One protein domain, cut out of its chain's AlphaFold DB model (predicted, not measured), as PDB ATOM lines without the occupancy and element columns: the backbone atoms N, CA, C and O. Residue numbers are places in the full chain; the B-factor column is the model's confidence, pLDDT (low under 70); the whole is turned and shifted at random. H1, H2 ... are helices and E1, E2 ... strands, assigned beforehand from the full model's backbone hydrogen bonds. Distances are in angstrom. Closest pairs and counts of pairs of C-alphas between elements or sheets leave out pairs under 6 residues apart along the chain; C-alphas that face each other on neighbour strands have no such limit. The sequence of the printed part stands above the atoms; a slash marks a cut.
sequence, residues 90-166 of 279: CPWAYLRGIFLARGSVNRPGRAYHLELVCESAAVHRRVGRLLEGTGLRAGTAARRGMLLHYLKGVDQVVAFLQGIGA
ATOM      1  N   CYS A  90     -14.605  21.008 -34.746       75.31
ATOM      2  CA  CYS A  90     -15.649  21.984 -34.451       75.31
ATOM      3  C   CYS A  90     -15.219  23.410 -34.844       75.31
ATOM      4  O   CYS A  90     -14.603  24.118 -34.035       75.31
ATOM      5  N   PRO A  91     -15.569  23.878 -36.060       85.75
ATOM      6  CA  PRO A  91     -15.327  25.253 -36.509       85.75
ATOM      7  C   PRO A  91     -15.792  26.306 -35.496       85.75
ATOM      8  O   PRO A  91     -15.094  27.288 -35.230       85.75
ATOM      9  N   TRP A  92     -16.930  26.055 -34.851       90.06
ATOM     10  CA  TRP A  92     -17.521  26.948 -33.862       90.06
ATOM     11  C   TRP A  92     -16.696  27.114 -32.589       90.06
ATOM     12  O   TRP A  92     -16.638  28.219 -32.051       90.06
ATOM     13  N   ALA A  93     -16.010  26.069 -32.115       83.00
ATOM     14  CA  ALA A  93     -15.142  26.176 -30.943       83.00
ATOM     15  C   ALA A  93     -13.951  27.110 -31.216       83.00
ATOM     16  O   ALA A  93     -13.619  27.962 -30.386       83.00
ATOM     17  N   TYR A  94     -13.357  27.010 -32.410       84.12
ATOM     18  CA  TYR A  94     -12.272  27.898 -32.831       84.12
ATOM     19  C   TYR A  94     -12.763  29.344 -32.990       84.12
ATOM     20  O   TYR A  94     -12.159  30.274 -32.449       84.12
ATOM     21  N   LEU A  95     -13.889  29.544 -33.681       90.06
ATOM     22  CA  LEU A  95     -14.490  30.867 -33.881       90.06
ATOM     23  C   LEU A  95     -14.910  31.522 -32.560       90.06
ATOM     24  O   LEU A  95     -14.689  32.721 -32.382       90.06
ATOM     25  N   ARG A  96     -15.422  30.743 -31.598       89.31
ATOM     26  CA  ARG A  96     -15.699  31.199 -30.228       89.31
ATOM     27  C   ARG A  96     -14.428  31.718 -29.561       89.31
ATOM     28  O   ARG A  96     -14.447  32.809 -28.998       89.31
ATOM     29  N   GLY A  97     -13.320  30.983 -29.656       80.50
ATOM     30  CA  GLY A  97     -12.026  31.418 -29.124       80.50
ATOM     31  C   GLY A  97     -11.558  32.748 -29.724       80.50
ATOM     32  O   GLY A  97     -11.190  33.665 -28.989       80.50
ATOM     33  N   ILE A  98     -11.646  32.890 -31.052       85.69
ATOM     34  CA  ILE A  98     -11.312  34.141 -31.750       85.69
ATOM     35  C   ILE A  98     -12.227  35.285 -31.301       85.69
ATOM     36  O   ILE A  98     -11.735  36.373 -30.994       85.69
ATOM     37  N   PHE A  99     -13.537  35.044 -31.203       89.25
ATOM     38  CA  PHE A  99     -14.499  36.054 -30.771       89.25
ATOM     39  C   PHE A  99     -14.223  36.531 -29.338       89.25
ATOM     40  O   PHE A  99     -14.150  37.732 -29.092       89.25
ATOM     41  N   LEU A 100     -13.962  35.615 -28.403       82.00
ATOM     42  CA  LEU A 100     -13.636  35.973 -27.017       82.00
ATOM     43  C   LEU A 100     -12.284  36.685 -26.878       82.00
ATOM     44  O   LEU A 100     -12.071  37.387 -25.895       82.00
ATOM     45  N   ALA A 101     -11.356  36.516 -27.822       76.81
ATOM     46  CA  ALA A 101     -10.047  37.165 -27.772       76.81
ATOM     47  C   ALA A 101     -10.036  38.551 -28.446       76.81
ATOM     48  O   ALA A 101      -9.380  39.490 -27.964       76.81
ATOM     49  N   ARG A 102     -10.698  38.650 -29.606       82.62
ATOM     50  CA  ARG A 102     -10.562  39.744 -30.585       82.62
ATOM     51  C   ARG A 102     -11.857  40.057 -31.347       82.62
ATOM     52  O   ARG A 102     -11.812  40.812 -32.319       82.62
ATOM     53  N   GLY A 103     -12.977  39.477 -30.936       89.19
ATOM     54  CA  GLY A 103     -14.281  39.745 -31.516       89.19
ATOM     55  C   GLY A 103     -14.974  40.942 -30.882       89.19
ATOM     56  O   GLY A 103     -14.688  41.331 -29.750       89.19
ATOM     57  N   SER A 104     -15.910  41.524 -31.620       91.31
ATOM     58  CA  SER A 104     -16.854  42.502 -31.085       91.31
ATOM     59  C   SER A 104     -18.162  42.448 -31.856       91.31
ATOM     60  O   SER A 104     -18.169  42.121 -33.038       91.31
ATOM     61  N   VAL A 105     -19.266  42.772 -31.190       94.81
ATOM     62  CA  VAL A 105     -20.585  42.907 -31.807       94.81
ATOM     63  C   VAL A 105     -21.201  44.221 -31.354       94.81
ATOM     64  O   VAL A 105     -21.020  44.646 -30.209       94.81
ATOM     65  N   ASN A 106     -21.900  44.894 -32.260       91.94
ATOM     66  CA  ASN A 106     -22.625  46.110 -31.924       91.94
ATOM     67  C   ASN A 106     -23.727  45.836 -30.893       91.94
ATOM     68  O   ASN A 106     -24.349  44.775 -30.878       91.94
ATOM     69  N   ARG A 107     -24.003  46.839 -30.054       88.25
ATOM     70  CA  ARG A 107     -25.091  46.773 -29.072       88.25
ATOM     71  C   ARG A 107     -26.461  46.629 -29.761       88.25
ATOM     72  O   ARG A 107     -26.647  47.223 -30.833       88.25
ATOM     73  N   PRO A 108     -27.432  45.944 -29.127       86.19
ATOM     74  CA  PRO A 108     -28.812  45.897 -29.608       86.19
ATOM     75  C   PRO A 108     -29.376  47.296 -29.903       86.19
ATOM     76  O   PRO A 108     -29.023  48.283 -29.256       86.19
ATOM     77  N   GLY A 109     -30.221  47.398 -30.930       79.25
ATOM     78  CA  GLY A 109     -30.802  48.665 -31.394       79.25
ATOM     79  C   GLY A 109     -29.932  49.479 -32.366       79.25
ATOM     80  O   GLY A 109     -30.464  50.353 -33.057       79.25
ATOM     81  N   ARG A 110     -28.630  49.183 -32.489       87.12
ATOM     82  CA  ARG A 110     -27.757  49.709 -33.561       87.12
ATOM     83  C   ARG A 110     -27.792  48.793 -34.794       87.12
ATOM     84  O   ARG A 110     -28.533  47.817 -34.840       87.12
ATOM     85  N   ALA A 111     -27.021  49.140 -35.826       89.44
ATOM     86  CA  ALA A 111     -26.858  48.278 -36.993       89.44
ATOM     87  C   ALA A 111     -26.191  46.952 -36.592       89.44
ATOM     88  O   ALA A 111     -25.180  46.964 -35.883       89.44
ATOM     89  N   TYR A 112     -26.742  45.835 -37.070       93.50
ATOM     90  CA  TYR A 112     -26.191  44.499 -36.855       93.50
ATOM     91  C   TYR A 112     -24.840  44.375 -37.552       93.50
ATOM     92  O   TYR A 112     -24.765  44.362 -38.785       93.50
ATOM     93  N   HIS A 113     -23.787  44.324 -36.743       96.12
ATOM     94  CA  HIS A 113     -22.409  44.249 -37.201       96.12
ATOM     95  C   HIS A 113     -21.573  43.512 -36.162       96.12
ATOM     96  O   HIS A 113     -21.646  43.827 -34.971       96.12
ATOM     97  N   LEU A 114     -20.791  42.544 -36.624       97.06
ATOM     98  CA  LEU A 114     -19.845  41.773 -35.824       97.06
ATOM     99  C   LEU A 114     -18.489  41.792 -36.523       97.06
ATOM    100  O   LEU A 114     -18.434  41.644 -37.739       97.06
ATOM    101  N   GLU A 115     -17.408  41.954 -35.768       97.12
ATOM    102  CA  GLU A 115     -16.032  41.944 -36.277       97.12
ATOM    103  C   GLU A 115     -15.192  40.888 -35.561       97.12
ATOM    104  O   GLU A 115     -15.332  40.702 -34.353       97.12
ATOM    105  N   LEU A 116     -14.279  40.248 -36.295       95.25
ATOM    106  CA  LEU A 116     -13.254  39.331 -35.799       95.25
ATOM    107  C   LEU A 116     -11.878  39.809 -36.277       95.25
ATOM    108  O   LEU A 116     -11.506  39.619 -37.438       95.25
ATOM    109  N   VAL A 117     -11.110  40.437 -35.386       91.75
ATOM    110  CA  VAL A 117      -9.778  40.961 -35.725       91.75
ATOM    111  C   VAL A 117      -8.733  39.846 -35.676       91.75
ATOM    112  O   VAL A 117      -8.610  39.139 -34.676       91.75
ATOM    113  N   CYS A 118      -7.939  39.718 -36.737       85.06
ATOM    114  CA  CYS A 118      -6.907  38.696 -36.888       85.06
ATOM    115  C   CYS A 118      -5.510  39.292 -36.674       85.06
ATOM    116  O   CYS A 118      -5.199  40.373 -37.165       85.06
ATOM    117  N   GLU A 119      -4.650  38.578 -35.950       78.50
ATOM    118  CA  GLU A 119      -3.297  39.047 -35.605       78.50
ATOM    119  C   GLU A 119      -2.234  38.765 -36.672       78.50
ATOM    120  O   GLU A 119      -1.151  39.338 -36.632       78.50
ATOM    121  N   SER A 120      -2.537  37.889 -37.629       81.00
ATOM    122  CA  SER A 120      -1.647  37.562 -38.738       81.00
ATOM    123  C   SER A 120      -2.442  37.159 -39.974       81.00
ATOM    124  O   SER A 120      -3.600  36.735 -39.883       81.00
ATOM    125  N   ALA A 121      -1.800  37.228 -41.142       83.38
ATOM    126  CA  ALA A 121      -2.382  36.747 -42.393       83.38
ATOM    127  C   ALA A 121      -2.729  35.245 -42.337       83.38
ATOM    128  O   ALA A 121      -3.731  34.815 -42.907       83.38
ATOM    129  N   ALA A 122      -1.944  34.444 -41.606       82.19
ATOM    130  CA  ALA A 122      -2.214  33.020 -41.417       82.19
ATOM    131  C   ALA A 122      -3.513  32.783 -40.628       82.19
ATOM    132  O   ALA A 122      -4.362  32.000 -41.065       82.19
ATOM    133  N   VAL A 123      -3.707  33.507 -39.517       82.88
ATOM    134  CA  VAL A 123      -4.952  33.456 -38.731       82.88
ATOM    135  C   VAL A 123      -6.129  33.949 -39.569       82.88
ATOM    136  O   VAL A 123      -7.161  33.286 -39.603       82.88
ATOM    137  N   HIS A 124      -5.958  35.047 -40.311       89.38
ATOM    138  CA  HIS A 124      -6.996  35.589 -41.187       89.38
ATOM    139  C   HIS A 124      -7.484  34.571 -42.228       89.38
ATOM    140  O   HIS A 124      -8.691  34.372 -42.369       89.38
ATOM    141  N   ARG A 125      -6.565  33.871 -42.914       89.12
ATOM    142  CA  ARG A 125      -6.913  32.810 -43.880       89.12
ATOM    143  C   ARG A 125      -7.604  31.616 -43.224       89.12
ATOM    144  O   ARG A 125      -8.505  31.031 -43.818       89.12
ATOM    145  N   ARG A 126      -7.185  31.221 -42.018       87.88
ATOM    146  CA  ARG A 126      -7.826  30.120 -41.281       87.88
ATOM    147  C   ARG A 126      -9.248  30.488 -40.862       87.88
ATOM    148  O   ARG A 126     -10.156  29.708 -41.110       87.88
ATOM    149  N   VAL A 127      -9.442  31.675 -40.283       90.31
ATOM    150  CA  VAL A 127     -10.767  32.172 -39.879       90.31
ATOM    151  C   VAL A 127     -11.700  32.285 -41.081       90.31
ATOM    152  O   VAL A 127     -12.837  31.843 -40.980       90.31
ATOM    153  N   GLY A 128     -11.213  32.785 -42.224       93.50
ATOM    154  CA  GLY A 128     -12.007  32.874 -43.454       93.50
ATOM    155  C   GLY A 128     -12.567  31.520 -43.896       93.50
ATOM    156  O   GLY A 128     -13.776  31.390 -44.049       93.50
ATOM    157  N   ARG A 129     -11.713  30.489 -43.984       91.88
ATOM    158  CA  ARG A 129     -12.138  29.118 -44.339       91.88
ATOM    159  C   ARG A 129     -13.152  28.529 -43.356       91.88
ATOM    160  O   ARG A 129     -14.079  27.842 -43.763       91.88
ATOM    161  N   LEU A 130     -12.983  28.796 -42.060       91.88
ATOM    162  CA  LEU A 130     -13.921  28.320 -41.041       91.88
ATOM    163  C   LEU A 130     -15.279  29.022 -41.144       91.88
ATOM    164  O   LEU A 130     -16.300  28.358 -41.021       91.88
ATOM    165  N   LEU A 131     -15.301  30.337 -41.382       94.81
ATOM    166  CA  LEU A 131     -16.545  31.087 -41.586       94.81
ATOM    167  C   LEU A 131     -17.281  30.604 -42.840       94.81
ATOM    168  O   LEU A 131     -18.483  30.350 -42.778       94.81
ATOM    169  N   GLU A 132     -16.560  30.393 -43.939       92.69
ATOM    170  CA  GLU A 132     -17.123  29.843 -45.173       92.69
ATOM    171  C   GLU A 132     -17.741  28.454 -44.947       92.69
ATOM    172  O   GLU A 132     -18.899  28.234 -45.294       92.69
ATOM    173  N   GLY A 133     -17.033  27.560 -44.248       91.06
ATOM    174  CA  GLY A 133     -17.540  26.229 -43.895       91.06
ATOM    175  C   GLY A 133     -18.772  26.232 -42.977       91.06
ATOM    176  O   GLY A 133     -19.462  25.222 -42.885       91.06
ATOM    177  N   THR A 134     -19.079  27.353 -42.315       91.50
ATOM    178  CA  THR A 134     -20.310  27.518 -41.516       91.50
ATOM    179  C   THR A 134     -21.495  28.062 -42.319       91.50
ATOM    180  O   THR A 134     -22.590  28.190 -41.775       91.50
ATOM    181  N   GLY A 135     -21.299  28.414 -43.595       94.19
ATOM    182  CA  GLY A 135     -22.315  29.056 -44.437       94.19
ATOM    183  C   GLY A 135     -22.498  30.558 -44.175       94.19
ATOM    184  O   GLY A 135     -23.400  31.181 -44.740       94.19
ATOM    185  N   LEU A 136     -21.651  31.162 -43.334       96.19
ATOM    186  CA  LEU A 136     -21.678  32.596 -43.060       96.19
ATOM    187  C   LEU A 136     -20.987  33.386 -44.178       96.19
ATOM    188  O   LEU A 136     -19.887  33.066 -44.624       96.19
ATOM    189  N   ARG A 137     -21.613  34.488 -44.585       95.69
ATOM    190  CA  ARG A 137     -21.114  35.425 -45.598       95.69
ATOM    191  C   ARG A 137     -20.319  36.536 -44.924       95.69
ATOM    192  O   ARG A 137     -20.821  37.641 -44.707       95.69
ATOM    193  N   ALA A 138     -19.079  36.225 -44.566       97.00
ATOM    194  CA  ALA A 138     -18.159  37.194 -43.988       97.00
ATOM    195  C   ALA A 138     -17.499  38.065 -45.063       97.00
ATOM    196  O   ALA A 138     -16.975  37.566 -46.055       97.00
ATOM    197  N   GLY A 139     -17.500  39.379 -44.844       97.50
ATOM    198  CA  GLY A 139     -16.663  40.308 -45.593       97.50
ATOM    199  C   GLY A 139     -15.292  40.459 -44.937       97.50
ATOM    200  O   GLY A 139     -15.151  40.282 -43.730       97.50
ATOM    201  N   THR A 140     -14.286  40.846 -45.716       97.50
ATOM    202  CA  THR A 140     -12.932  41.131 -45.220       97.50
ATOM    203  C   THR A 140     -12.644  42.627 -45.246       97.50
ATOM    204  O   THR A 140     -13.081  43.328 -46.161       97.50
ATOM    205  N   ALA A 141     -11.880  43.128 -44.281       96.06
ATOM    206  CA  ALA A 141     -11.381  44.500 -44.284       96.06
ATOM    207  C   ALA A 141     -10.005  44.602 -43.609       96.06
ATOM    208  O   ALA A 141      -9.555  43.681 -42.925       96.06
ATOM    209  N   ALA A 142      -9.353  45.751 -43.774       94.00
ATOM    210  CA  ALA A 142      -8.146  46.109 -43.043       94.00
ATOM    211  C   ALA A 142      -8.386  47.397 -42.245       94.00
ATOM    212  O   ALA A 142      -8.909  48.379 -42.772       94.00
ATOM    213  N   ARG A 143      -7.997  47.412 -40.968       88.81
ATOM    214  CA  ARG A 143      -8.128  48.582 -40.090       88.81
ATOM    215  C   ARG A 143      -6.862  48.760 -39.267       88.81
ATOM    216  O   ARG A 143      -6.503  47.880 -38.490       88.81
ATOM    217  N   ARG A 144      -6.206  49.919 -39.406       87.25
ATOM    218  CA  ARG A 144      -4.944  50.250 -38.705       87.25
ATOM    219  C   ARG A 144      -3.873  49.156 -38.875       87.25
ATOM    220  O   ARG A 144      -3.247  48.748 -37.904       87.25
ATOM    221  N   GLY A 145      -3.732  48.631 -40.094       85.81
ATOM    222  CA  GLY A 145      -2.781  47.557 -40.418       85.81
ATOM    223  C   GLY A 145      -3.197  46.146 -39.981       85.81
ATOM    224  O   GLY A 145      -2.481  45.194 -40.267       85.81
ATOM    225  N   MET A 146      -4.350  45.980 -39.324       87.81
ATOM    226  CA  MET A 146      -4.866  44.675 -38.901       87.81
ATOM    227  C   MET A 146      -5.919  44.167 -39.884       87.81
ATOM    228  O   MET A 146      -6.822  44.917 -40.260       87.81
ATOM    229  N   LEU A 147      -5.837  42.892 -40.253       94.62
ATOM    230  CA  LEU A 147      -6.853  42.219 -41.065       94.62
ATOM    231  C   LEU A 147      -8.028  41.784 -40.185       94.62
ATOM    232  O   LEU A 147      -7.830  41.339 -39.052       94.62
ATOM    233  N   LEU A 148      -9.251  41.881 -40.695       96.69
ATOM    234  CA  LEU A 148     -10.450  41.459 -39.976       96.69
ATOM    235  C   LEU A 148     -11.500  40.858 -40.908       96.69
ATOM    236  O   LEU A 148     -11.590  41.223 -42.080       96.69
ATOM    237  N   HIS A 149     -12.327  39.992 -40.328       98.12
ATOM    238  CA  HIS A 149     -13.588  39.541 -40.916       98.12
ATOM    239  C   HIS A 149     -14.747  40.282 -40.261       98.12
ATOM    240  O   HIS A 149     -14.695  40.556 -39.060       98.12
ATOM    241  N   TYR A 150     -15.794  40.586 -41.020       97.88
ATOM    242  CA  TYR A 150     -17.009  41.187 -40.489       97.88
ATOM    243  C   TYR A 150     -18.276  40.518 -41.027       97.88
ATOM    244  O   TYR A 150     -18.333  40.091 -42.180       97.88
ATOM    245  N   LEU A 151     -19.316  40.477 -40.196       98.19
ATOM    246  CA  LEU A 151     -20.661  40.028 -40.555       98.19
ATOM    247  C   LEU A 151     -21.621  41.208 -40.452       98.19
ATOM    248  O   LEU A 151     -21.635  41.912 -39.441       98.19
ATOM    249  N   LYS A 152     -22.426  41.411 -41.496       95.81
ATOM    250  CA  LYS A 152     -23.474  42.436 -41.548       95.81
ATOM    251  C   LYS A 152     -24.841  41.778 -41.651       95.81
ATOM    252  O   LYS A 152     -25.003  40.776 -42.339       95.81
ATOM    253  N   GLY A 153     -25.828  42.413 -41.031       93.75
ATOM    254  CA  GLY A 153     -27.209  41.941 -41.055       93.75
ATOM    255  C   GLY A 153     -27.527  41.000 -39.899       93.75
ATOM    256  O   GLY A 153     -26.652  40.337 -39.344       93.75
ATOM    257  N   VAL A 154     -28.801  40.998 -39.510       91.94
ATOM    258  CA  VAL A 154     -29.273  40.294 -38.313       91.94
ATOM    259  C   VAL A 154     -29.042  38.792 -38.413       91.94
ATOM    260  O   VAL A 154     -28.458  38.227 -37.497       91.94
ATOM    261  N   ASP A 155     -29.379  38.175 -39.546       93.94
ATOM    262  CA  ASP A 155     -29.324  36.718 -39.692       93.94
ATOM    263  C   ASP A 155     -27.888  36.187 -39.577       93.94
ATOM    264  O   ASP A 155     -27.643  35.194 -38.903       93.94
ATOM    265  N   GLN A 156     -26.914  36.897 -40.158       96.75
ATOM    266  CA  GLN A 156     -25.496  36.525 -40.085       96.75
ATOM    267  C   GLN A 156     -24.943  36.654 -38.662       96.75
ATOM    268  O   GLN A 156     -24.225  35.778 -38.182       96.75
ATOM    269  N   VAL A 157     -25.278  37.753 -37.975       96.56
ATOM    270  CA  VAL A 157     -24.821  38.002 -36.602       96.56
ATOM    271  C   VAL A 157     -25.466  37.015 -35.627       96.56
ATOM    272  O   VAL A 157     -24.762  36.450 -34.794       96.56
ATOM    273  N   VAL A 158     -26.774  36.773 -35.743       95.44
ATOM    274  CA  VAL A 158     -27.507  35.821 -34.898       95.44
ATOM    275  C   VAL A 158     -26.999  34.400 -35.122       95.44
ATOM    276  O   VAL A 158     -26.648  33.746 -34.143       95.44
ATOM    277  N   ALA A 159     -26.853  33.957 -36.374       96.31
ATOM    278  CA  ALA A 159     -26.329  32.627 -36.683       96.31
ATOM    279  C   ALA A 159     -24.912  32.417 -36.127       96.31
ATOM    280  O   ALA A 159     -24.622  31.371 -35.551       96.31
ATOM    281  N   PHE A 160     -24.038  33.427 -36.219       97.44
ATOM    282  CA  PHE A 160     -22.713  33.351 -35.600       97.44
ATOM    283  C   PHE A 160     -22.797  33.229 -34.075       97.44
ATOM    284  O   PHE A 160     -22.144  32.361 -33.496       97.44
ATOM    285  N   LEU A 161     -23.593  34.081 -33.417       95.94
ATOM    286  CA  LEU A 161     -23.755  34.064 -31.961       95.94
ATOM    287  C   LEU A 161     -24.354  32.738 -31.468       95.94
ATOM    288  O   LEU A 161     -23.872  32.202 -30.473       95.94
ATOM    289  N   GLN A 162     -25.329  32.176 -32.182       95.06
ATOM    290  CA  GLN A 162     -25.875  30.841 -31.919       95.06
ATOM    291  C   GLN A 162     -24.809  29.756 -32.091       95.06
ATOM    292  O   GLN A 162     -24.617  28.940 -31.193       95.06
ATOM    293  N   GLY A 163     -24.052  29.785 -33.191       94.06
ATOM    294  CA  GLY A 163     -22.980  28.825 -33.446       94.06
ATOM    295  C   GLY A 163     -21.913  28.833 -32.348       94.06
ATOM    296  O   GLY A 163     -21.475  27.783 -31.876       94.06
ATOM    297  N   ILE A 164     -21.549  30.013 -31.836       92.69
ATOM    298  CA  ILE A 164     -20.639  30.127 -30.690       92.69
ATOM    299  C   ILE A 164     -21.330  29.961 -29.323       92.69
ATOM    300  O   ILE A 164     -20.652  30.135 -28.312       92.69
ATOM    301  N   GLY A 165     -22.607  29.583 -29.248       90.75
ATOM    302  CA  GLY A 165     -23.326  29.295 -27.997       90.75
ATOM    303  C   GLY A 165     -23.588  30.516 -27.108       90.75
ATOM    304  O   GLY A 165     -23.529  30.419 -25.884       90.75
ATOM    305  N   ALA A 166     -23.805  31.690 -27.703       92.75
ATOM    306  CA  ALA A 166     -24.091  32.942 -27.003       92.75
ATOM    307  C   ALA A 166     -25.607  33.204 -26.877       92.75
ATOM    308  O   ALA A 166     -26.091  34.283 -27.224       92.75
TER     309      ALA A 166
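Overview. This is residues 90 to 166 of the 279 residues of the protein "Probable cell division protein WhiA" of Limnochorda pilosa (UniProt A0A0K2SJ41). One strongly twisted sheet of four strands has three helices over one face and its other face bare; H2 runs along the sheet, while H1 and H3 stand up from it. The printed part has 77 residues, with elements in the order H1, E1, E2, H2, E3, E4, H3. The sheet's order is E1, E2, E4, E3, antiparallel throughout, and the class is mixed, helices and strands. The whole is compact, with a radius of gyration of the C-alphas of 11.4 A and spans of 32 by 29 by 20 A.

Along the chain. H1, residues 91 to 102, begins at C-alpha 91 (-15.327, 25.253, -36.509) and is 16.4 A long. E1 is residues 103 to 105, 7.1 A, and E2 residues 113 to 118, 16.5 A. H2, residues 121 to 133, measures 18.5 A. E3 is residues 139 to 143, 13.1 A, and E4 residues 146 to 152, 18.9 A. H3, residues 154 to 163, 14.0 A, ends at C-alpha 163 (-22.980, 28.825, -33.446).

Arrangement. Hairpin E1 and E2 has N 104 and O 115 at 2.9 A; E2 and E4 have N 116 and O 149 at 2.8 A; hairpin E3 and E4 has N 141 and O 148 at 2.9 A. E2, H2, E3 form a split strand-helix-strand unit, two strands running the same way with E4 between them, its crossover right-handed. H2 and H3 on one face make two layers with the sheet, and H1 is on the same face. H2 is over E4, at a height over the sheet of 9.5 A. H1 touches H2 with residues 91 to 95 alone, the closest C-alphas being Pro 91 and Leu 130, 5.6 A, at a steep tilt of 45 degrees, opposite ways. H2 and H3 are apart. In H1, H2 and H3 every O i to N i+4 pair is within hydrogen-bond range.

Size, cuts and confidence. The C-alphas of Gly 109 and Ala 122, the two farthest apart, are 34.1 A apart. The printed part has no cut and no long link, and no printed residue is under 70 in pLDDT.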